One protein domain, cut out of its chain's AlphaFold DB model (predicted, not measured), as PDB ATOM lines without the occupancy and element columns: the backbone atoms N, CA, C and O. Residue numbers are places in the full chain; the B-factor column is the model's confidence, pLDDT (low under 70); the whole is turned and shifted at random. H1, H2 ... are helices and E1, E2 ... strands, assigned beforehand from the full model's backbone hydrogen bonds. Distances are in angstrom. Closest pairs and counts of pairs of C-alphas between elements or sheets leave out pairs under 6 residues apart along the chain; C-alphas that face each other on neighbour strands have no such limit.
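Overview. This is residues 135 to 283 of the 391 residues of a protein of Methanospirillum stamsii (UniProt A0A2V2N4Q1). What shape do these atoms make? A short ribbon of two strands, E1 and E2, packs with H5 and H7 in a larger lobe, while H1, H2 and H3 make a smaller lobe at the other end. The long helix H4 runs along one side from the smaller lobe to the larger, and H9 sits between the lobes, touching H2, H4 and H5. What is it built of? The printed part has 149 residues, mostly helix by class, with nine named helices and two named strands in the order H1 H2 H3 H4 H5 H6 H7 E1 H8 E2 H9; the sheet, E1 - E2, is antiparallel. It is only just compact, close to loose, with a radius of gyration of the C-alphas of 17.4 A and spans of 50 by 37 by 24 A.

Along the chain. Where are the strands? E1 is residues 250 to 255, 16.6 A long, from C-alpha 250 at (233.306, 153.148, 226.690); E2 is residues 268 to 272, 13.2 A long. Where are the longer helices? H4 is residues 175 to 195, 28.6 A long, from C-alpha 175 at (228.806, 129.913, 231.817). H2 is residues 150 to 163, 19.9 A; H5 is residues 203 to 215, 18.3 A; H7 is residues 234 to 246, 18.2 A. Where are the shorter ones? H1 is residues 136 to 142, H3 residues 167 to 170, H6 residues 223 to 230 and H8 residues 260 to 265. H9, residues 275 to 282, ends with C-alpha 282 at (231.368, 141.454, 219.667).

Arrangement. How do the strands pair, and what is near them? E1 and E2 are antiparallel at 154 degrees, with N 251 and O 271 within hydrogen-bond range at 2.8 A. The closest C-alphas of H5 and E2 are Cys 213 and Val 270, 6.5 A; of H7 and E1, Ala 244 and Leu 250, 5.5 A; of E1 and H8, Lys 255 and Gln 263, 5.8 A. Which helices touch? H6 touches H7, about perpendicular at 79 degrees, with C-alphas 227 and 234 closest at 5.0 A. Among other pairs, H9 touches H2 (C-alphas 163 and 276, 4.0 A), H4 (183 and 280, 5.6 A) and H5 (215 and 282, 4.8 A), and H1 touches H3 (139 and 170, 6.8 A). How are the helix backbones? Every O i to N i+4 pair is within hydrogen-bond range in H1, H2, H5, H6, H7, H8 and H9, 16 of 17 are in H4, and H3 is too short for such a pair.

Size, cuts and confidence. How large is it? The two C-alphas farthest apart, those of Ser 149 and Arg 201, are 51.9 A apart. Is anything cut or uncertain? The printed part has no cut and no long link; residue 283 alone is under 70 in pLDDT.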
ATOM      1  N   ASN A 135     238.834 144.397 239.742       96.38
ATOM      2  CA  ASN A 135     240.129 144.096 239.143       96.38
ATOM      3  C   ASN A 135     240.480 142.609 239.336       96.38
ATOM      4  O   ASN A 135     239.789 141.874 240.046       96.38
ATOM      5  N   PHE A 136     241.564 142.138 238.717       96.81
ATOM      6  CA  PHE A 136     241.914 140.718 238.787       96.81
ATOM      7  C   PHE A 136     242.233 140.244 240.218       96.81
ATOM      8  O   PHE A 136     241.838 139.145 240.600       96.81
ATOM      9  N   SER A 137     242.872 141.078 241.047       95.81
ATOM     10  CA  SER A 137     243.136 140.750 242.457       95.81
ATOM     11  C   SER A 137     241.840 140.624 243.270       95.81
ATOM     12  O   SER A 137     241.693 139.731 244.107       95.81
ATOM     13  N   GLU A 138     240.876 141.508 243.027       96.12
ATOM     14  CA  GLU A 138     239.557 141.457 243.654       96.12
ATOM     15  C   GLU A 138     238.757 140.247 243.159       96.12
ATOM     16  O   GLU A 138     238.134 139.560 243.964       96.12
ATOM     17  N   PHE A 139     238.826 139.925 241.864       97.19
ATOM     18  CA  PHE A 139     238.249 138.706 241.295       97.19
ATOM     19  C   PHE A 139     238.756 137.454 242.020       97.19
ATOM     20  O   PHE A 139     237.945 136.646 242.471       97.19
ATOM     21  N   LEU A 140     240.076 137.334 242.195       96.81
ATOM     22  CA  LEU A 140     240.704 136.239 242.935       96.81
ATOM     23  C   LEU A 140     240.185 136.147 244.377       96.81
ATOM     24  O   LEU A 140     239.864 135.059 244.855       96.81
ATOM     25  N   THR A 141     240.030 137.291 245.045       95.81
ATOM     26  CA  THR A 141     239.466 137.366 246.402       95.81
ATOM     27  C   THR A 141     238.008 136.891 246.429       95.81
ATOM     28  O   THR A 141     237.631 136.095 247.286       95.81
ATOM     29  N   PHE A 142     237.188 137.315 245.462       94.94
ATOM     30  CA  PHE A 142     235.767 136.958 245.371       94.94
ATOM     31  C   PHE A 142     235.524 135.462 245.154       94.94
ATOM     32  O   PHE A 142     234.513 134.939 245.618       94.94
ATOM     33  N   ILE A 143     236.442 134.773 244.474       95.50
ATOM     34  CA  ILE A 143     236.374 133.319 244.267       95.50
ATOM     35  C   ILE A 143     237.156 132.520 245.326       95.50
ATOM     36  O   ILE A 143     237.284 131.302 245.203       95.50
ATOM     37  N   GLY A 144     237.712 133.183 246.348       94.81
ATOM     38  CA  GLY A 144     238.451 132.541 247.439       94.81
ATOM     39  C   GLY A 144     239.818 131.969 247.037       94.81
ATOM     40  O   GLY A 144     240.248 130.953 247.583       94.81
ATOM     41  N   LYS A 145     240.503 132.583 246.064       92.69
ATOM     42  CA  LYS A 145     241.803 132.148 245.525       92.69
ATOM     43  C   LYS A 145     242.885 133.210 245.743       92.69
ATOM     44  O   LYS A 145     243.351 133.818 244.792       92.69
ATOM     45  N   GLU A 146     243.322 133.411 246.984       84.44
ATOM     46  CA  GLU A 146     244.291 134.472 247.324       84.44
ATOM     47  C   GLU A 146     245.716 134.225 246.794       84.44
ATOM     48  O   GLU A 146     246.426 135.175 246.490       84.44
ATOM     49  N   ASN A 147     246.137 132.960 246.652       87.62
ATOM     50  CA  ASN A 147     247.489 132.594 246.204       87.62
ATOM     51  C   ASN A 147     247.457 131.439 245.183       87.62
ATOM     52  O   ASN A 147     247.866 130.320 245.509       87.62
ATOM     53  N   PRO A 148     246.922 131.655 243.967       90.88
ATOM     54  CA  PRO A 148     246.882 130.618 242.943       90.88
ATOM     55  C   PRO A 148     248.295 130.284 242.447       90.88
ATOM     56  O   PRO A 148     249.148 131.163 242.309       90.88
ATOM     57  N   SER A 149     248.538 129.013 242.118       91.56
ATOM     58  CA  SER A 149     249.750 128.624 241.383       91.56
ATOM     59  C   SER A 149     249.815 129.316 240.013       91.56
ATOM     60  O   SER A 149     248.795 129.759 239.488       91.56
ATOM     61  N   THR A 150     250.989 129.374 239.371       88.38
ATOM     62  CA  THR A 150     251.129 129.985 238.031       88.38
ATOM     63  C   THR A 150     250.164 129.383 237.005       88.38
ATOM     64  O   THR A 150     249.542 130.112 236.238       88.38
ATOM     65  N   VAL A 151     249.978 128.058 237.031       89.69
ATOM     66  CA  VAL A 151     249.052 127.362 236.121       89.69
ATOM     67  C   VAL A 151     247.602 127.755 236.406       89.69
ATOM     68  O   VAL A 151     246.871 128.107 235.483       89.69
ATOM     69  N   GLU A 152     247.181 127.745 237.676       93.38
ATOM     70  CA  GLU A 152     245.827 128.170 238.058       93.38
ATOM     71  C   GLU A 152     245.577 129.635 237.702       93.38
ATOM     72  O   GLU A 152     244.532 129.962 237.152       93.38
ATOM     73  N   LYS A 153     246.545 130.513 237.971       93.31
ATOM     74  CA  LYS A 153     246.480 131.943 237.665       93.31
ATOM     75  C   LYS A 153     246.251 132.190 236.174       93.31
ATOM     76  O   LYS A 153     245.396 133.002 235.839       93.31
ATOM     77  N   ASN A 154     246.929 131.462 235.286       91.00
ATOM     78  CA  ASN A 154     246.720 131.598 233.841       91.00
ATOM     79  C   ASN A 154     245.319 131.131 233.414       91.00
ATOM     80  O   ASN A 154     244.657 131.805 232.627       91.00
ATOM     81  N   VAL A 155     244.815 130.028 233.979       94.19
ATOM     82  CA  VAL A 155     243.435 129.566 233.732       94.19
ATOM     83  C   VAL A 155     242.415 130.601 234.216       94.19
ATOM     84  O   VAL A 155     241.468 130.932 233.500       94.19
ATOM     85  N   LEU A 156     242.621 131.145 235.413       96.19
ATOM     86  CA  LEU A 156     241.777 132.172 236.015       96.19
ATOM     87  C   LEU A 156     241.837 133.494 235.236       96.19
ATOM     88  O   LEU A 156     240.802 134.130 235.051       96.19
ATOM     89  N   MET A 157     243.003 133.869 234.708       96.19
ATOM     90  CA  MET A 157     243.163 135.023 233.821       96.19
ATOM     91  C   MET A 157     242.343 134.848 232.541       96.19
ATOM     92  O   MET A 157     241.627 135.761 232.145       96.19
ATOM     93  N   MET A 158     242.347 133.660 231.931       95.12
ATOM     94  CA  MET A 158     241.510 133.395 230.754       95.12
ATOM     95  C   MET A 158     240.010 133.483 231.066       95.12
ATOM     96  O   MET A 158     239.245 134.009 230.257       95.12
ATOM     97  N   GLN A 159     239.576 133.023 232.246       95.56
ATOM     98  CA  GLN A 159     238.189 133.203 232.688       95.56
ATOM     99  C   GLN A 159     237.843 134.682 232.887       95.56
ATOM    100  O   GLN A 159     236.774 135.123 232.464       95.56
ATOM    101  N   PHE A 160     238.749 135.448 233.489       97.06
ATOM    102  CA  PHE A 160     238.572 136.874 233.726       97.06
ATOM    103  C   PHE A 160     238.556 137.682 232.421       97.06
ATOM    104  O   PHE A 160     237.676 138.514 232.215       97.06
ATOM    105  N   LEU A 161     239.438 137.371 231.468       95.88
ATOM    106  CA  LEU A 161     239.399 137.944 230.120       95.88
ATOM    107  C   LEU A 161     238.069 137.644 229.418       95.88
ATOM    108  O   LEU A 161     237.552 138.503 228.708       95.88
ATOM    109  N   ARG A 162     237.489 136.453 229.619       95.31
ATOM    110  CA  ARG A 162     236.219 136.063 228.988       95.31
ATOM    111  C   ARG A 162     235.004 136.749 229.609       95.31
ATOM    112  O   ARG A 162     234.136 137.207 228.869       95.31
ATOM    113  N   TYR A 163     234.932 136.808 230.936       96.12
ATOM    114  CA  TYR A 163     233.713 137.198 231.655       96.12
ATOM    115  C   TYR A 163     233.777 138.550 232.368       96.12
ATOM    116  O   TYR A 163     232.737 139.038 232.809       96.12
ATOM    117  N   GLY A 164     234.958 139.158 232.454       96.12
ATOM    118  CA  GLY A 164     235.160 140.445 233.105       96.12
ATOM    119  C   GLY A 164     235.016 140.404 234.625       96.12
ATOM    120  O   GLY A 164     235.027 139.346 235.258       96.12
ATOM    121  N   GLY A 165     234.889 141.592 235.213       97.00
ATOM    122  CA  GLY A 165     234.968 141.822 236.654       97.00
ATOM    123  C   GLY A 165     233.643 142.123 237.347       97.00
ATOM    124  O   GLY A 165     233.638 142.504 238.514       97.00
ATOM    125  N   PHE A 166     232.491 142.009 236.686       97.19
ATOM    126  CA  PHE A 166     231.220 142.320 237.352       97.19
ATOM    127  C   PHE A 166     230.934 141.346 238.516       97.19
ATOM    128  O   PHE A 166     230.807 140.147 238.264       97.19
ATOM    129  N   PRO A 167     230.714 141.812 239.766       96.50
ATOM    130  CA  PRO A 167     230.639 140.932 240.940       96.50
ATOM    131  C   PRO A 167     229.649 139.763 240.816       96.50
ATOM    132  O   PRO A 167     229.984 138.618 241.104       96.50
ATOM    133  N   ARG A 168     228.425 140.017 240.328       95.81
ATOM    134  CA  ARG A 168     227.412 138.959 240.142       95.81
ATOM    135  C   ARG A 168     227.791 137.950 239.050       95.81
ATOM    136  O   ARG A 168     227.354 136.811 239.143       95.81
ATOM    137  N   ILE A 169     228.564 138.368 238.043       97.50
ATOM    138  CA  ILE A 169     229.076 137.490 236.979       97.50
ATOM    139  C   ILE A 169     230.206 136.616 237.521       97.50
ATOM    140  O   ILE A 169     230.241 135.420 237.242       97.50
ATOM    141  N   VAL A 170     231.093 137.200 238.330       97.31
ATOM    142  CA  VAL A 170     232.194 136.491 238.993       97.31
ATOM    143  C   VAL A 170     231.670 135.388 239.913       97.31
ATOM    144  O   VAL A 170     232.172 134.271 239.863       97.31
ATOM    145  N   LEU A 171     230.622 135.677 240.690       95.75
ATOM    146  CA  LEU A 171     229.988 134.725 241.612       95.75
ATOM    147  C   LEU A 171     229.055 133.707 240.934       95.75
ATOM    148  O   LEU A 171     228.502 132.843 241.608       95.75
ATOM    149  N   GLU A 172     228.796 133.834 239.633       97.50
ATOM    150  CA  GLU A 172     227.994 132.858 238.898       97.50
ATOM    151  C   GLU A 172     228.889 131.700 238.441       97.50
ATOM    152  O   GLU A 172     229.999 131.919 237.965       97.50
ATOM    153  N   GLU A 173     228.426 130.460 238.558       94.94
ATOM    154  CA  GLU A 173     229.213 129.293 238.132       94.94
ATOM    155  C   GLU A 173     228.846 128.864 236.709       94.94
ATOM    156  O   GLU A 173     229.692 128.391 235.948       94.94
ATOM    157  N   ASN A 174     227.588 129.064 236.304       96.69
ATOM    158  CA  ASN A 174     227.103 128.593 235.016       96.69
ATOM    159  C   ASN A 174     227.470 129.559 233.877       96.69
ATOM    160  O   ASN A 174     226.908 130.648 233.762       96.69
ATOM    161  N   GLU A 175     228.353 129.123 232.975       94.69
ATOM    162  CA  GLU A 175     228.806 129.913 231.817       94.69
ATOM    163  C   GLU A 175     227.660 130.466 230.955       94.69
ATOM    164  O   GLU A 175     227.701 131.625 230.547       94.69
ATOM    165  N   LYS A 176     226.600 129.682 230.717       94.44
ATOM    166  CA  LYS A 176     225.454 130.142 229.913       94.44
ATOM    167  C   LYS A 176     224.685 131.251 230.621       94.44
ATOM    168  O   LYS A 176     224.172 132.159 229.972       94.44
ATOM    169  N   VAL A 177     224.592 131.175 231.949       97.19
ATOM    170  CA  VAL A 177     223.955 132.220 232.757       97.19
ATOM    171  C   VAL A 177     224.810 133.486 232.739       97.19
ATOM    172  O   VAL A 177     224.248 134.567 232.573       97.19
ATOM    173  N   LYS A 178     226.147 133.376 232.802       96.88
ATOM    174  CA  LYS A 178     227.054 134.528 232.633       96.88
ATOM    175  C   LYS A 178     226.810 135.251 231.315       96.88
ATOM    176  O   LYS A 178     226.614 136.463 231.323       96.88
ATOM    177  N   ASP A 179     226.754 134.510 230.207       94.06
ATOM    178  CA  ASP A 179     226.529 135.081 228.875       94.06
ATOM    179  C   ASP A 179     225.188 135.833 228.794       94.06
ATOM    180  O   ASP A 179     225.114 136.936 228.247       94.06
ATOM    181  N   VAL A 180     224.119 135.267 229.368       95.69
ATOM    182  CA  VAL A 180     222.797 135.917 229.419       95.69
ATOM    183  C   VAL A 180     222.834 137.183 230.275       95.69
ATOM    184  O   VAL A 180     222.336 138.224 229.846       95.69
ATOM    185  N   LEU A 181     223.437 137.121 231.463       96.88
ATOM    186  CA  LEU A 181     223.520 138.263 232.371       96.88
ATOM    187  C   LEU A 181     224.351 139.408 231.780       96.88
ATOM    188  O   LEU A 181     223.937 140.559 231.876       96.88
ATOM    189  N   LEU A 182     225.482 139.116 231.132       95.88
ATOM    190  CA  LEU A 182     226.316 140.137 230.494       95.88
ATOM    191  C   LEU A 182     225.569 140.860 229.362       95.88
ATOM    192  O   LEU A 182     225.629 142.087 229.279       95.88
ATOM    193  N   ARG A 183     224.793 140.133 228.544       94.25
ATOM    194  CA  ARG A 183     223.921 140.756 227.530       94.25
ATOM    195  C   ARG A 183     222.861 141.649 228.167       94.25
ATOM    196  O   ARG A 183     222.697 142.789 227.744       94.25
ATOM    197  N   GLN A 184     222.206 141.178 229.228       95.31
ATOM    198  CA  GLN A 184     221.239 141.989 229.974       95.31
ATOM    199  C   GLN A 184     221.878 143.237 230.597       95.31
ATOM    200  O   GLN A 184     221.236 144.285 230.675       95.31
ATOM    201  N   TYR A 185     223.131 143.151 231.054       95.19
ATOM    202  CA  TYR A 185     223.853 144.293 231.614       95.19
ATOM    203  C   TYR A 185     224.106 145.342 230.535       95.19
ATOM    204  O   TYR A 185     223.769 146.506 230.747       95.19
ATOM    205  N   TYR A 186     224.596 144.925 229.363       94.38
ATOM    206  CA  TYR A 186     224.741 145.804 228.204       94.38
ATOM    207  C   TYR A 186     223.407 146.459 227.809       94.38
ATOM    208  O   TYR A 186     223.337 147.682 227.704       94.38
ATOM    209  N   GLU A 187     222.335 145.674 227.658       93.06
ATOM    210  CA  GLU A 187     221.000 146.181 227.309       93.06
ATOM    211  C   GLU A 187     220.476 147.185 228.341       93.06
ATOM    212  O   GLU A 187     219.902 148.210 227.976       93.06
ATOM    213  N   THR A 188     220.705 146.922 229.630       91.50
ATOM    214  CA  THR A 188     220.287 147.821 230.712       91.50
ATOM    215  C   THR A 188     221.061 149.134 230.673       91.50
ATOM    216  O   THR A 188     220.439 150.184 230.806       91.50
ATOM    217  N   ILE A 189     222.383 149.098 230.475       92.06
ATOM    218  CA  ILE A 189     223.216 150.305 230.354       92.06
ATOM    219  C   ILE A 189     222.780 151.111 229.126       92.06
ATOM    220  O   ILE A 189     222.494 152.304 229.224       92.06
ATOM    221  N   TYR A 190     222.637 150.447 227.978       91.62
ATOM    222  CA  TYR A 190     222.140 151.062 226.752       91.62
ATOM    223  C   TYR A 190     220.780 151.741 226.962       91.62
ATOM    224  O   TYR A 190     220.600 152.907 226.612       91.62
ATOM    225  N   LEU A 191     219.817 151.038 227.556       90.12
ATOM    226  CA  LEU A 191     218.466 151.555 227.712       90.12
ATOM    227  C   LEU A 191     218.390 152.647 228.786       90.12
ATOM    228  O   LEU A 191     217.903 153.742 228.513       90.12
ATOM    229  N   LYS A 192     218.845 152.352 230.007       87.00
ATOM    230  CA  LYS A 192     218.637 153.216 231.174       87.00
ATOM    231  C   LYS A 192     219.633 154.365 231.278       87.00
ATOM    232  O   LYS A 192     219.248 155.407 231.793       87.00
ATOM    233  N   ASP A 193     220.864 154.194 230.800       86.75
ATOM    234  CA  ASP A 193     221.936 155.178 231.023       86.75
ATOM    235  C   ASP A 193     222.304 155.953 229.749       86.75
ATOM    236  O   ASP A 193     222.847 157.055 229.824       86.75
ATOM    237  N   ILE A 194     221.964 155.419 228.570       89.81
ATOM    238  CA  ILE A 194     222.234 156.072 227.281       89.81
ATOM    239  C   ILE A 194     220.940 156.571 226.626       89.81
ATOM    240  O   ILE A 194     220.856 157.755 226.298       89.81
ATOM    241  N   LEU A 195     219.946 155.697 226.425       89.75
ATOM    242  CA  LEU A 195     218.753 156.001 225.628       89.75
ATOM    243  C   LEU A 195     217.725 156.855 226.389       89.75
ATOM    244  O   LEU A 195     217.343 157.908 225.896       89.75
ATOM    245  N   ILE A 196     217.264 156.410 227.563       86.00
ATOM    246  CA  ILE A 196     216.166 157.052 228.313       86.00
ATOM    247  C   ILE A 196     216.499 158.475 228.797       86.00
ATOM    248  O   ILE A 196     215.644 159.347 228.645       86.00
ATOM    249  N   PRO A 197     217.692 158.767 229.356       81.06
ATOM    250  CA  PRO A 197     217.962 160.088 229.928       81.06
ATOM    251  C   PRO A 197     218.090 161.208 228.885       81.06
ATOM    252  O   PRO A 197     218.318 162.360 229.248       81.06
ATOM    253  N   ARG A 198     218.037 160.882 227.585       82.62
ATOM    254  CA  ARG A 198     218.472 161.765 226.499       82.62
ATOM    255  C   ARG A 198     217.529 161.714 225.306       82.62
ATOM    256  O   ARG A 198     216.886 160.711 225.020       82.62
ATOM    257  N   THR A 199     217.488 162.795 224.537       81.44
ATOM    258  CA  THR A 199     216.724 162.836 223.286       81.44
ATOM    259  C   THR A 199     217.567 162.291 222.134       81.44
ATOM    260  O   THR A 199     218.316 163.019 221.482       81.44
ATOM    261  N   ILE A 200     217.451 160.990 221.864       85.00
ATOM    262  CA  ILE A 200     218.200 160.330 220.789       85.00
ATOM    263  C   ILE A 200     217.506 160.532 219.436       85.00
ATOM    264  O   ILE A 200     216.403 160.048 219.199       85.00
ATOM    265  N   ARG A 201     218.186 161.233 218.519       84.44
ATOM    266  CA  ARG A 201     217.708 161.498 217.147       84.44
ATOM    267  C   ARG A 201     217.578 160.242 216.278       84.44
ATOM    268  O   ARG A 201     216.661 160.160 215.470       84.44
ATOM    269  N   SER A 202     218.516 159.298 216.395       88.25
ATOM    270  CA  SER A 202     218.544 158.058 215.610       88.25
ATOM    271  C   SER A 202     218.959 156.875 216.476       88.25
ATOM    272  O   SER A 202     220.145 156.606 216.669       88.25
ATOM    273  N   THR A 203     217.967 156.136 216.968       90.50
ATOM    274  CA  THR A 203     218.177 154.929 217.779       90.50
ATOM    275  C   THR A 203     218.967 153.865 217.017       90.50
ATOM    276  O   THR A 203     219.905 153.290 217.558       90.50
ATOM    277  N   GLN A 204     218.662 153.647 215.732       91.88
ATOM    278  CA  GLN A 204     219.406 152.685 214.910       91.88
ATOM    279  C   GLN A 204     220.865 153.113 214.710       91.88
ATOM    280  O   GLN A 204     221.761 152.274 214.763       91.88
ATOM    281  N   GLY A 205     221.110 154.412 214.500       94.00
ATOM    282  CA  GLY A 205     222.464 154.954 214.388       94.00
ATOM    283  C   GLY A 205     223.270 154.742 215.668       94.00
ATOM    284  O   GLY A 205     224.423 154.330 215.590       94.00
ATOM    285  N   LEU A 206     222.647 154.947 216.835       94.38
ATOM    286  CA  LEU A 206     223.253 154.677 218.139       94.38
ATOM    287  C   LEU A 206     223.581 153.188 218.327       94.38
ATOM    288  O   LEU A 206     224.715 152.866 218.667       94.38
ATOM    289  N   ILE A 207     222.632 152.284 218.064       92.88
ATOM    290  CA  ILE A 207     222.846 150.829 218.194       92.88
ATOM    291  C   ILE A 207     224.020 150.379 217.321       92.88
ATOM    292  O   ILE A 207     224.945 149.728 217.805       92.88
ATOM    293  N   SER A 208     224.008 150.760 216.041       93.62
ATOM    294  CA  SER A 208     225.072 150.394 215.106       93.62
ATOM    295  C   SER A 208     226.421 151.005 215.499       93.62
ATOM    296  O   SER A 208     227.448 150.350 215.346       93.62
ATOM    297  N   LEU A 209     226.438 152.234 216.028       95.31
ATOM    298  CA  LEU A 209     227.654 152.879 216.522       95.31
ATOM    299  C   LEU A 209     228.266 152.122 217.701       95.31
ATOM    300  O   LEU A 209     229.452 151.808 217.659       95.31
ATOM    301  N   LEU A 210     227.465 151.804 218.722       94.12
ATOM    302  CA  LEU A 210     227.936 151.072 219.899       94.12
ATOM    303  C   LEU A 210     228.449 149.683 219.523       94.12
ATOM    304  O   LEU A 210     229.520 149.288 219.977       94.12
ATOM    305  N   TYR A 211     227.737 148.980 218.637       92.44
ATOM    306  CA  TYR A 211     228.180 147.689 218.114       92.44
ATOM    307  C   TYR A 211     229.543 147.792 217.416       92.44
ATOM    308  O   TYR A 211     230.447 147.011 217.711       92.44
ATOM    309  N   ILE A 212     229.722 148.776 216.525       92.00
ATOM    310  CA  ILE A 212     231.002 149.009 215.843       92.00
ATOM    311  C   ILE A 212     232.116 149.319 216.848       92.00
ATOM    312  O   ILE A 212     233.185 148.728 216.744       92.00
ATOM    313  N   CYS A 213     231.882 150.206 217.818       93.25
ATOM    314  CA  CYS A 213     232.876 150.556 218.834       93.25
ATOM    315  C   CYS A 213     233.307 149.341 219.665       93.25
ATOM    316  O   CYS A 213     234.502 149.128 219.848       93.25
ATOM    317  N   LEU A 214     232.356 148.522 220.118       91.75
ATOM    318  CA  LEU A 214     232.640 147.319 220.909       91.75
ATOM    319  C   LEU A 214     233.307 146.209 220.085       91.75
ATOM    320  O   LEU A 214     234.064 145.416 220.633       91.75
ATOM    321  N   SER A 215     233.076 146.187 218.772       88.75
ATOM    322  CA  SER A 215     233.728 145.247 217.848       88.75
ATOM    323  C   SER A 215     235.115 145.718 217.388       88.75
ATOM    324  O   SER A 215     235.838 144.963 216.749       88.75
ATOM    325  N   GLN A 216     235.476 146.975 217.659       87.25
ATOM    326  CA  GLN A 216     236.733 147.607 217.241       87.25
ATOM    327  C   GLN A 216     237.541 148.116 218.439       87.25
ATOM    328  O   GLN A 216     238.290 149.085 218.317       87.25
ATOM    329  N   VAL A 217     237.400 147.474 219.598       91.38
ATOM    330  CA  VAL A 217     238.198 147.798 220.784       91.38
ATOM    331  C   VAL A 217     239.695 147.736 220.457       91.38
ATOM    332  O   VAL A 217     240.137 146.841 219.743       91.38
ATOM    333  N   GLY A 218     240.457 148.732 220.915       90.06
ATOM    334  CA  GLY A 218     241.889 148.880 220.620       90.06
ATOM    335  C   GLY A 218     242.213 149.475 219.241       90.06
ATOM    336  O   GLY A 218     243.320 149.965 219.022       90.06
ATOM    337  N   ASN A 219     241.246 149.534 218.316       91.19
ATOM    338  CA  ASN A 219     241.445 150.119 216.989       91.19
ATOM    339  C   ASN A 219     241.162 151.630 216.952       91.19
ATOM    340  O   ASN A 219     240.398 152.188 217.746       91.19
ATOM    341  N   LEU A 220     241.755 152.304 215.960       92.81
ATOM    342  CA  LEU A 220     241.541 153.729 215.710       92.81
ATOM    343  C   LEU A 220     240.166 154.001 215.089       92.81
ATOM    344  O   LEU A 220     239.905 153.670 213.930       92.81
ATOM    345  N   VAL A 221     239.325 154.722 215.823       92.31
ATOM    346  CA  VAL A 221     238.028 155.218 215.368       92.31
ATOM    347  C   VAL A 221     238.105 156.686 214.941       92.31
ATOM    348  O   VAL A 221     238.538 157.572 215.682       92.31
ATOM    349  N   SER A 222     237.655 156.959 213.713       92.75
ATOM    350  CA  SER A 222     237.481 158.314 213.175       92.75
ATOM    351  C   SER A 222     235.999 158.672 213.150       92.75
ATOM    352  O   SER A 222     235.210 158.007 212.477       92.75
ATOM    353  N   PHE A 223     235.624 159.752 213.837       93.31
ATOM    354  CA  PHE A 223     234.225 160.180 213.934       93.31
ATOM    355  C   PHE A 223     233.618 160.504 212.565       93.31
ATOM    356  O   PHE A 223     232.483 160.123 212.298       93.31
ATOM    357  N   HIS A 224     234.386 161.124 211.662       92.75
ATOM    358  CA  HIS A 224     233.930 161.401 210.296       92.75
ATOM    359  C   HIS A 224     233.690 160.123 209.487       92.75
ATOM    360  O   HIS A 224     232.708 160.032 208.751       92.75
ATOM    361  N   ARG A 225     234.561 159.116 209.641       92.94
ATOM    362  CA  ARG A 225     234.413 157.832 208.945       92.94
ATOM    363  C   ARG A 225     233.177 157.076 209.429       92.94
ATOM    364  O   ARG A 225     232.416 156.580 208.602       92.94
ATOM    365  N   LEU A 226     232.967 157.046 210.746       94.00
ATOM    366  CA  LEU A 226     231.786 156.446 211.371       94.00
ATOM    367  C   LEU A 226     230.499 157.175 210.973       94.00
ATOM    368  O   LEU A 226     229.503 156.533 210.660       94.00
ATOM    369  N   ALA A 227     230.519 158.508 210.913       94.75
ATOM    370  CA  ALA A 227     229.379 159.297 210.448       94.75
ATOM    371  C   ALA A 227     228.959 158.911 209.024       94.75
ATOM    372  O   ALA A 227     227.778 158.673 208.766       94.75
ATOM    373  N   GLY A 228     229.931 158.781 208.115       93.31
ATOM    374  CA  GLY A 228     229.681 158.357 206.739       93.31
ATOM    375  C   GLY A 228     229.076 156.953 206.638       93.31
ATOM    376  O   GLY A 228     228.099 156.768 205.913       93.31
ATOM    377  N   SER A 229     229.608 155.973 207.379       91.50
ATOM    378  CA  SER A 229     229.101 154.592 207.339       91.50
ATOM    379  C   SER A 229     227.719 154.440 207.979       91.50
ATOM    380  O   SER A 229     226.897 153.666 207.491       91.50
ATOM    381  N   LEU A 230     227.446 155.195 209.044       93.56
ATOM    382  CA  LEU A 230     226.194 155.145 209.804       93.56
ATOM    383  C   LEU A 230     225.112 156.096 209.280       93.56
ATOM    384  O   LEU A 230     223.979 156.045 209.758       93.56
ATOM    385  N   LYS A 231     225.446 156.954 208.307       93.38
ATOM    386  CA  LYS A 231     224.559 157.988 207.750       93.38
ATOM    387  C   LYS A 231     224.001 158.942 208.821       93.38
ATOM    388  O   LYS A 231     222.840 159.338 208.765       93.38
ATOM    389  N   ILE A 232     224.838 159.326 209.784       94.56
ATOM    390  CA  ILE A 232     224.550 160.347 210.809       94.56
ATOM    391  C   ILE A 232     225.651 161.416 210.796       94.56
ATOM    392  O   ILE A 232     226.721 161.192 210.238       94.56
ATOM    393  N   SER A 233     225.417 162.598 211.377       95.19
ATOM    394  CA  SER A 233     226.448 163.648 211.395       95.19
ATOM    395  C   SER A 233     227.615 163.285 212.322       95.19
ATOM    396  O   SER A 233     227.437 162.563 213.303       95.19
ATOM    397  N   ALA A 234     228.811 163.820 212.051       93.88
ATOM    398  CA  ALA A 234     229.981 163.609 212.913       93.88
ATOM    399  C   ALA A 234     229.761 164.145 214.339       93.88
ATOM    400  O   ALA A 234     230.211 163.523 215.300       93.88
ATOM    401  N   ASP A 235     229.006 165.238 214.479       93.12
ATOM    402  CA  ASP A 235     228.593 165.759 215.785       93.12
ATOM    403  C   ASP A 235     227.693 164.768 216.526       93.12
ATOM    404  O   ASP A 235     227.908 164.534 217.709       93.12
ATOM    405  N   THR A 236     226.761 164.111 215.822       94.56
ATOM    406  CA  THR A 236     225.901 163.071 216.414       94.56
ATOM    407  C   THR A 236     226.729 161.860 216.857       94.56
ATOM    408  O   THR A 236     226.494 161.322 217.931       94.56
ATOM    409  N   VAL A 237     227.737 161.440 216.076       95.25
ATOM    410  CA  VAL A 237     228.669 160.369 216.486       95.25
ATOM    411  C   VAL A 237     229.418 160.763 217.756       95.25
ATOM    412  O   VAL A 237     229.484 159.977 218.698       95.25
ATOM    413  N   LYS A 238     229.980 161.977 217.791       93.56
ATOM    414  CA  LYS A 238     230.720 162.488 218.951       93.56
ATOM    415  C   LYS A 238     229.832 162.541 220.194       93.56
ATOM    416  O   LYS A 238     230.260 162.115 221.260       93.56
ATOM    417  N   GLU A 239     228.614 163.043 220.037       93.12
ATOM    418  CA  GLU A 239     227.593 163.108 221.079       93.12
ATOM    419  C   GLU A 239     227.251 161.705 221.602       93.12
ATOM    420  O   GLU A 239     227.356 161.456 222.799       93.12
ATOM    421  N   TYR A 240     226.948 160.751 220.719       95.06
ATOM    422  CA  TYR A 240     226.588 159.383 221.104       95.06
ATOM    423  C   TYR A 240     227.738 158.596 221.741       95.06
ATOM    424  O   TYR A 240     227.498 157.803 222.648       95.06
ATOM    425  N   ILE A 241     228.987 158.806 221.313       94.25
ATOM    426  CA  ILE A 241     230.131 158.207 222.012       94.25
ATOM    427  C   ILE A 241     230.302 158.851 223.389       94.25
ATOM    428  O   ILE A 241     230.468 158.124 224.362       94.25
ATOM    429  N   GLY A 242     230.176 160.179 223.499       92.12
ATOM    430  CA  GLY A 242     230.180 160.859 224.799       92.12
ATOM    431  C   GLY A 242     229.091 160.318 225.728       92.12
ATOM    432  O   GLY A 242     229.314 160.134 226.918       92.12
ATOM    433  N   TYR A 243     227.937 159.946 225.172       92.12
ATOM    434  CA  TYR A 243     226.871 159.306 225.929       92.12
ATOM    435  C   TYR A 243     227.259 157.942 226.504       92.12
ATOM    436  O   TYR A 243     226.867 157.635 227.631       92.12
ATOM    437  N   ALA A 244     228.031 157.156 225.757       93.12
ATOM    438  CA  ALA A 244     228.557 155.871 226.202       93.12
ATOM    439  C   ALA A 244     229.734 156.005 227.183       93.12
ATOM    440  O   ALA A 244     229.856 155.178 228.087       93.12
ATOM    441  N   GLU A 245     230.574 157.036 227.039       92.00
ATOM    442  CA  GLU A 245     231.604 157.373 228.033       92.00
ATOM    443  C   GLU A 245     230.961 157.761 229.367       92.00
ATOM    444  O   GLU A 245     231.329 157.235 230.416       92.00
ATOM    445  N   ASP A 246     229.923 158.599 229.320       88.50
ATOM    446  CA  ASP A 246     229.178 159.023 230.505       88.50
ATOM    447  C   ASP A 246     228.528 157.856 231.234       88.50
ATOM    448  O   ASP A 246     228.548 157.829 232.457       88.50
ATOM    449  N   ALA A 247     228.004 156.880 230.492       89.69
ATOM    450  CA  ALA A 247     227.424 155.658 231.040       89.69
ATOM    451  C   ALA A 247     228.476 154.640 231.534       89.69
ATOM    452  O   ALA A 247     228.108 153.556 231.987       89.69
ATOM    453  N   TYR A 248     229.774 154.965 231.444       90.38
ATOM    454  CA  TYR A 248     230.896 154.080 231.785       90.38
ATOM    455  C   TYR A 248     230.842 152.768 230.989       90.38
ATOM    456  O   TYR A 248     231.173 151.703 231.500       90.38
ATOM    457  N   LEU A 249     230.393 152.838 229.734       93.69
ATOM    458  CA  LEU A 249     230.433 151.717 228.798       93.69
ATOM    459  C   LEU A 249     231.720 151.742 227.972       93.69
ATOM    460  O   LEU A 249     232.305 150.688 227.723       93.69
ATOM    461  N   LEU A 250     232.140 152.938 227.545       94.69
ATOM    462  CA  LEU A 250     233.306 153.148 226.690       94.69
ATOM    463  C   LEU A 250     234.321 154.111 227.319       94.69
ATOM    464  O   LEU A 250     233.971 154.975 228.117       94.69
ATOM    465  N   HIS A 251     235.574 153.993 226.893       94.69
ATOM    466  CA  HIS A 251     236.658 154.926 227.182       94.69
ATOM    467  C   HIS A 251     237.350 155.324 225.878       94.69
ATOM    468  O   HIS A 251     237.770 154.452 225.111       94.69
ATOM    469  N   LEU A 252     237.485 156.628 225.616       94.94
ATOM    470  CA  LEU A 252     238.267 157.126 224.488       94.94
ATOM    471  C   LEU A 252     239.679 157.525 224.903       94.94
ATOM    472  O   LEU A 252     239.879 158.427 225.716       94.94
ATOM    473  N   ILE A 253     240.668 156.941 224.233       96.19
ATOM    474  CA  ILE A 253     242.077 157.292 224.396       96.19
ATOM    475  C   ILE A 253     242.541 158.102 223.187       96.19
ATOM    476  O   ILE A 253     242.317 157.737 222.030       96.19
ATOM    477  N   ARG A 254     243.168 159.249 223.454       95.81
ATOM    478  CA  ARG A 254     243.632 160.191 222.424       95.81
ATOM    479  C   ARG A 254     245.083 159.924 222.055       95.81
ATOM    480  O   ARG A 254     245.841 159.369 222.850       95.81
ATOM    481  N   LYS A 255     245.482 160.380 220.866       96.56
ATOM    482  CA  LYS A 255     246.896 160.406 220.489       96.56
ATOM    483  C   LYS A 255     247.623 161.362 221.430       96.56
ATOM    484  O   LYS A 255     247.152 162.482 221.631       96.56
ATOM    485  N   PHE A 256     248.767 160.946 221.960       96.50
ATOM    486  CA  PHE A 256     249.649 161.863 222.665       96.50
ATOM    487  C   PHE A 256     250.210 162.900 221.685       96.50
ATOM    488  O   PHE A 256     250.824 162.560 220.668       96.50
ATOM    489  N   ASP A 257     249.994 164.167 222.007       93.25
ATOM    490  CA  ASP A 257     250.547 165.326 221.314       93.25
ATOM    491  C   ASP A 257     250.612 166.475 222.327       93.25
ATOM    492  O   ASP A 257     249.723 166.589 223.162       93.25
ATOM    493  N   TYR A 258     251.630 167.331 222.279       90.06
ATOM    494  CA  TYR A 258     251.700 168.496 223.171       90.06
ATOM    495  C   TYR A 258     250.682 169.584 222.783       90.06
ATOM    496  O   TYR A 258     250.264 170.385 223.617       90.06
ATOM    497  N   SER A 259     250.244 169.610 221.521       91.88
ATOM    498  CA  SER A 259     249.208 170.511 221.027       91.88
ATOM    499  C   SER A 259     247.815 169.976 221.343       91.88
ATOM    500  O   SER A 259     247.351 168.994 220.756       91.88
ATOM    501  N   ALA A 260     247.082 170.698 222.193       87.31
ATOM    502  CA  ALA A 260     245.687 170.394 222.508       87.31
ATOM    503  C   ALA A 260     244.786 170.328 221.257       87.31
ATOM    504  O   ALA A 260     243.831 169.554 221.221       87.31
ATOM    505  N   GLN A 261     245.088 171.104 220.209       87.25
ATOM    506  CA  GLN A 261     244.333 171.059 218.954       87.25
ATOM    507  C   GLN A 261     244.544 169.729 218.217       87.25
ATOM    508  O   GLN A 261     243.575 169.125 217.751       87.25
ATOM    509  N   ASN A 262     245.787 169.245 218.156       86.12
ATOM    510  CA  ASN A 262     246.109 167.968 217.517       86.12
ATOM    511  C   ASN A 262     245.525 166.790 218.300       86.12
ATOM    512  O   ASN A 262     244.969 165.866 217.708       86.12
ATOM    513  N   GLN A 263     245.556 166.856 219.635       86.12
ATOM    514  CA  GLN A 263     244.921 165.847 220.491       86.12
ATOM    515  C   GLN A 263     243.425 165.655 220.174       86.12
ATOM    516  O   GLN A 263     242.890 164.562 220.360       86.12
ATOM    517  N   GLN A 264     242.729 166.707 219.722       84.44
ATOM    518  CA  GLN A 264     241.297 166.653 219.401       84.44
ATOM    519  C   GLN A 264     240.999 166.202 217.969       84.44
ATOM    520  O   GLN A 264     239.941 165.615 217.737       84.44
ATOM    521  N   SER A 265     241.882 166.509 217.015       82.56
ATOM    522  CA  SER A 265     241.646 166.282 215.583       82.56
ATOM    523  C   SER A 265     241.976 164.860 215.126       82.56
ATOM    524  O   SER A 265     241.410 164.383 214.140       82.56
ATOM    525  N   HIS A 266     242.878 164.172 215.826       89.25
ATOM    526  CA  HIS A 266     243.262 162.807 215.489       89.25
ATOM    527  C   HIS A 266     242.177 161.775 215.828       89.25
ATOM    528  O   HIS A 266     241.281 162.001 216.647       89.25
ATOM    529  N   ALA A 267     242.270 160.614 215.167       92.62
ATOM    530  CA  ALA A 267     241.484 159.441 215.530       92.62
ATOM    531  C   ALA A 267     241.725 159.073 217.003       92.62
ATOM    532  O   ALA A 267     242.718 159.474 217.608       92.62
ATOM    533  N   LYS A 268     240.794 158.335 217.595       94.81
ATOM    534  CA  LYS A 268     240.877 157.918 219.000       94.81
ATOM    535  C   LYS A 268     240.873 156.404 219.056       94.81
ATOM    536  O   LYS A 268     240.252 155.787 218.198       94.81
ATOM    537  N   LYS A 269     241.530 155.808 220.044       96.25
ATOM    538  CA  LYS A 269     241.270 154.408 220.381       96.25
ATOM    539  C   LYS A 269     240.026 154.338 221.261       96.25
ATOM    540  O   LYS A 269     239.795 155.237 222.072       96.25
ATOM    541  N   VAL A 270     239.219 153.302 221.071       95.62
ATOM    542  CA  VAL A 270     238.029 153.031 221.883       95.62
ATOM    543  C   VAL A 270     238.236 151.752 222.680       95.62
ATOM    544  O   VAL A 270     238.732 150.764 222.146       95.62
ATOM    545  N   TYR A 271     237.853 151.778 223.950       96.44
ATOM    546  CA  TYR A 271     237.893 150.625 224.847       96.44
ATOM    547  C   TYR A 271     236.558 150.473 225.559       96.44
ATOM    548  O   TYR A 271     235.835 151.450 225.735       96.44
ATOM    549  N   CYS A 272     236.230 149.253 225.960       95.50
ATOM    550  CA  CYS A 272     235.079 148.951 226.795       95.50
ATOM    551  C   CYS A 272     235.479 148.962 228.274       95.50
ATOM    552  O   CYS A 272     236.584 148.561 228.632       95.50
ATOM    553  N   ALA A 273     234.562 149.368 229.148       93.06
ATOM    554  CA  ALA A 273     234.794 149.381 230.590       93.06
ATOM    555  C   ALA A 273     235.022 147.988 231.208       93.06
ATOM    556  O   ALA A 273     235.524 147.892 232.325       93.06
ATOM    557  N   ASP A 274     234.648 146.917 230.501       95.31
ATOM    558  CA  ASP A 274     234.785 145.539 230.961       95.31
ATOM    559  C   ASP A 274     234.934 144.572 229.778       95.31
ATOM    560  O   ASP A 274     234.255 144.706 228.756       95.31
ATOM    561  N   THR A 275     235.798 143.567 229.920       95.06
ATOM    562  CA  THR A 275     236.024 142.561 228.872       95.06
ATOM    563  C   THR A 275     234.816 141.642 228.677       95.06
ATOM    564  O   THR A 275     234.515 141.262 227.547       95.06
ATOM    565  N   GLY A 276     234.063 141.335 229.736       94.94
ATOM    566  CA  GLY A 276     232.830 140.554 229.658       94.94
ATOM    567  C   GLY A 276     231.747 141.257 228.841       94.94
ATOM    568  O   GLY A 276     231.119 140.635 227.984       94.94
ATOM    569  N   LEU A 277     231.560 142.567 229.044       93.12
ATOM    570  CA  LEU A 277     230.633 143.367 228.228       93.12
ATOM    571  C   LEU A 277     231.055 143.421 226.757       93.12
ATOM    572  O   LEU A 277     230.213 143.238 225.878       93.12
ATOM    573  N   MET A 278     232.347 143.632 226.489       91.88
ATOM    574  CA  MET A 278     232.899 143.577 225.132       91.88
ATOM    575  C   MET A 278     232.571 142.234 224.459       91.88
ATOM    576  O   MET A 278     232.004 142.204 223.364       91.88
ATOM    577  N   ASN A 279     232.858 141.123 225.141       91.56
ATOM    578  CA  ASN A 279     232.649 139.773 224.616       91.56
ATOM    579  C   ASN A 279     231.172 139.430 224.398       91.56
ATOM    580  O   ASN A 279     230.842 138.700 223.463       91.56
ATOM    581  N   ALA A 280     230.276 139.970 225.227       89.81
ATOM    582  CA  ALA A 280     228.840 139.746 225.102       89.81
ATOM    583  C   ALA A 280     228.242 140.346 223.818       89.81
ATOM    584  O   ALA A 280     227.209 139.856 223.352       89.81
ATOM    585  N   VAL A 281     228.882 141.378 223.251       86.25
ATOM    586  CA  VAL A 281     228.415 142.087 222.049       86.25
ATOM    587  C   VAL A 281     229.180 141.674 220.790       86.25
ATOM    588  O   VAL A 281     228.554 141.432 219.761       86.25
ATOM    589  N   ALA A 282     230.512 141.576 220.851       75.38
ATOM    590  CA  ALA A 282     231.368 141.454 219.667       75.38
ATOM    591  C   ALA A 282     231.583 140.017 219.135       75.38
ATOM    592  O   ALA A 282     232.293 139.856 218.150       75.38
ATOM    593  N   TYR A 283     230.988 138.985 219.755       61.75
ATOM    594  CA  TYR A 283     230.999 137.570 219.325       61.75
ATOM    595  C   TYR A 283     232.286 137.091 218.613       61.75
ATOM    596  O   TYR A 283     232.280 136.920 217.401       61.75
TER     597      TYR A 283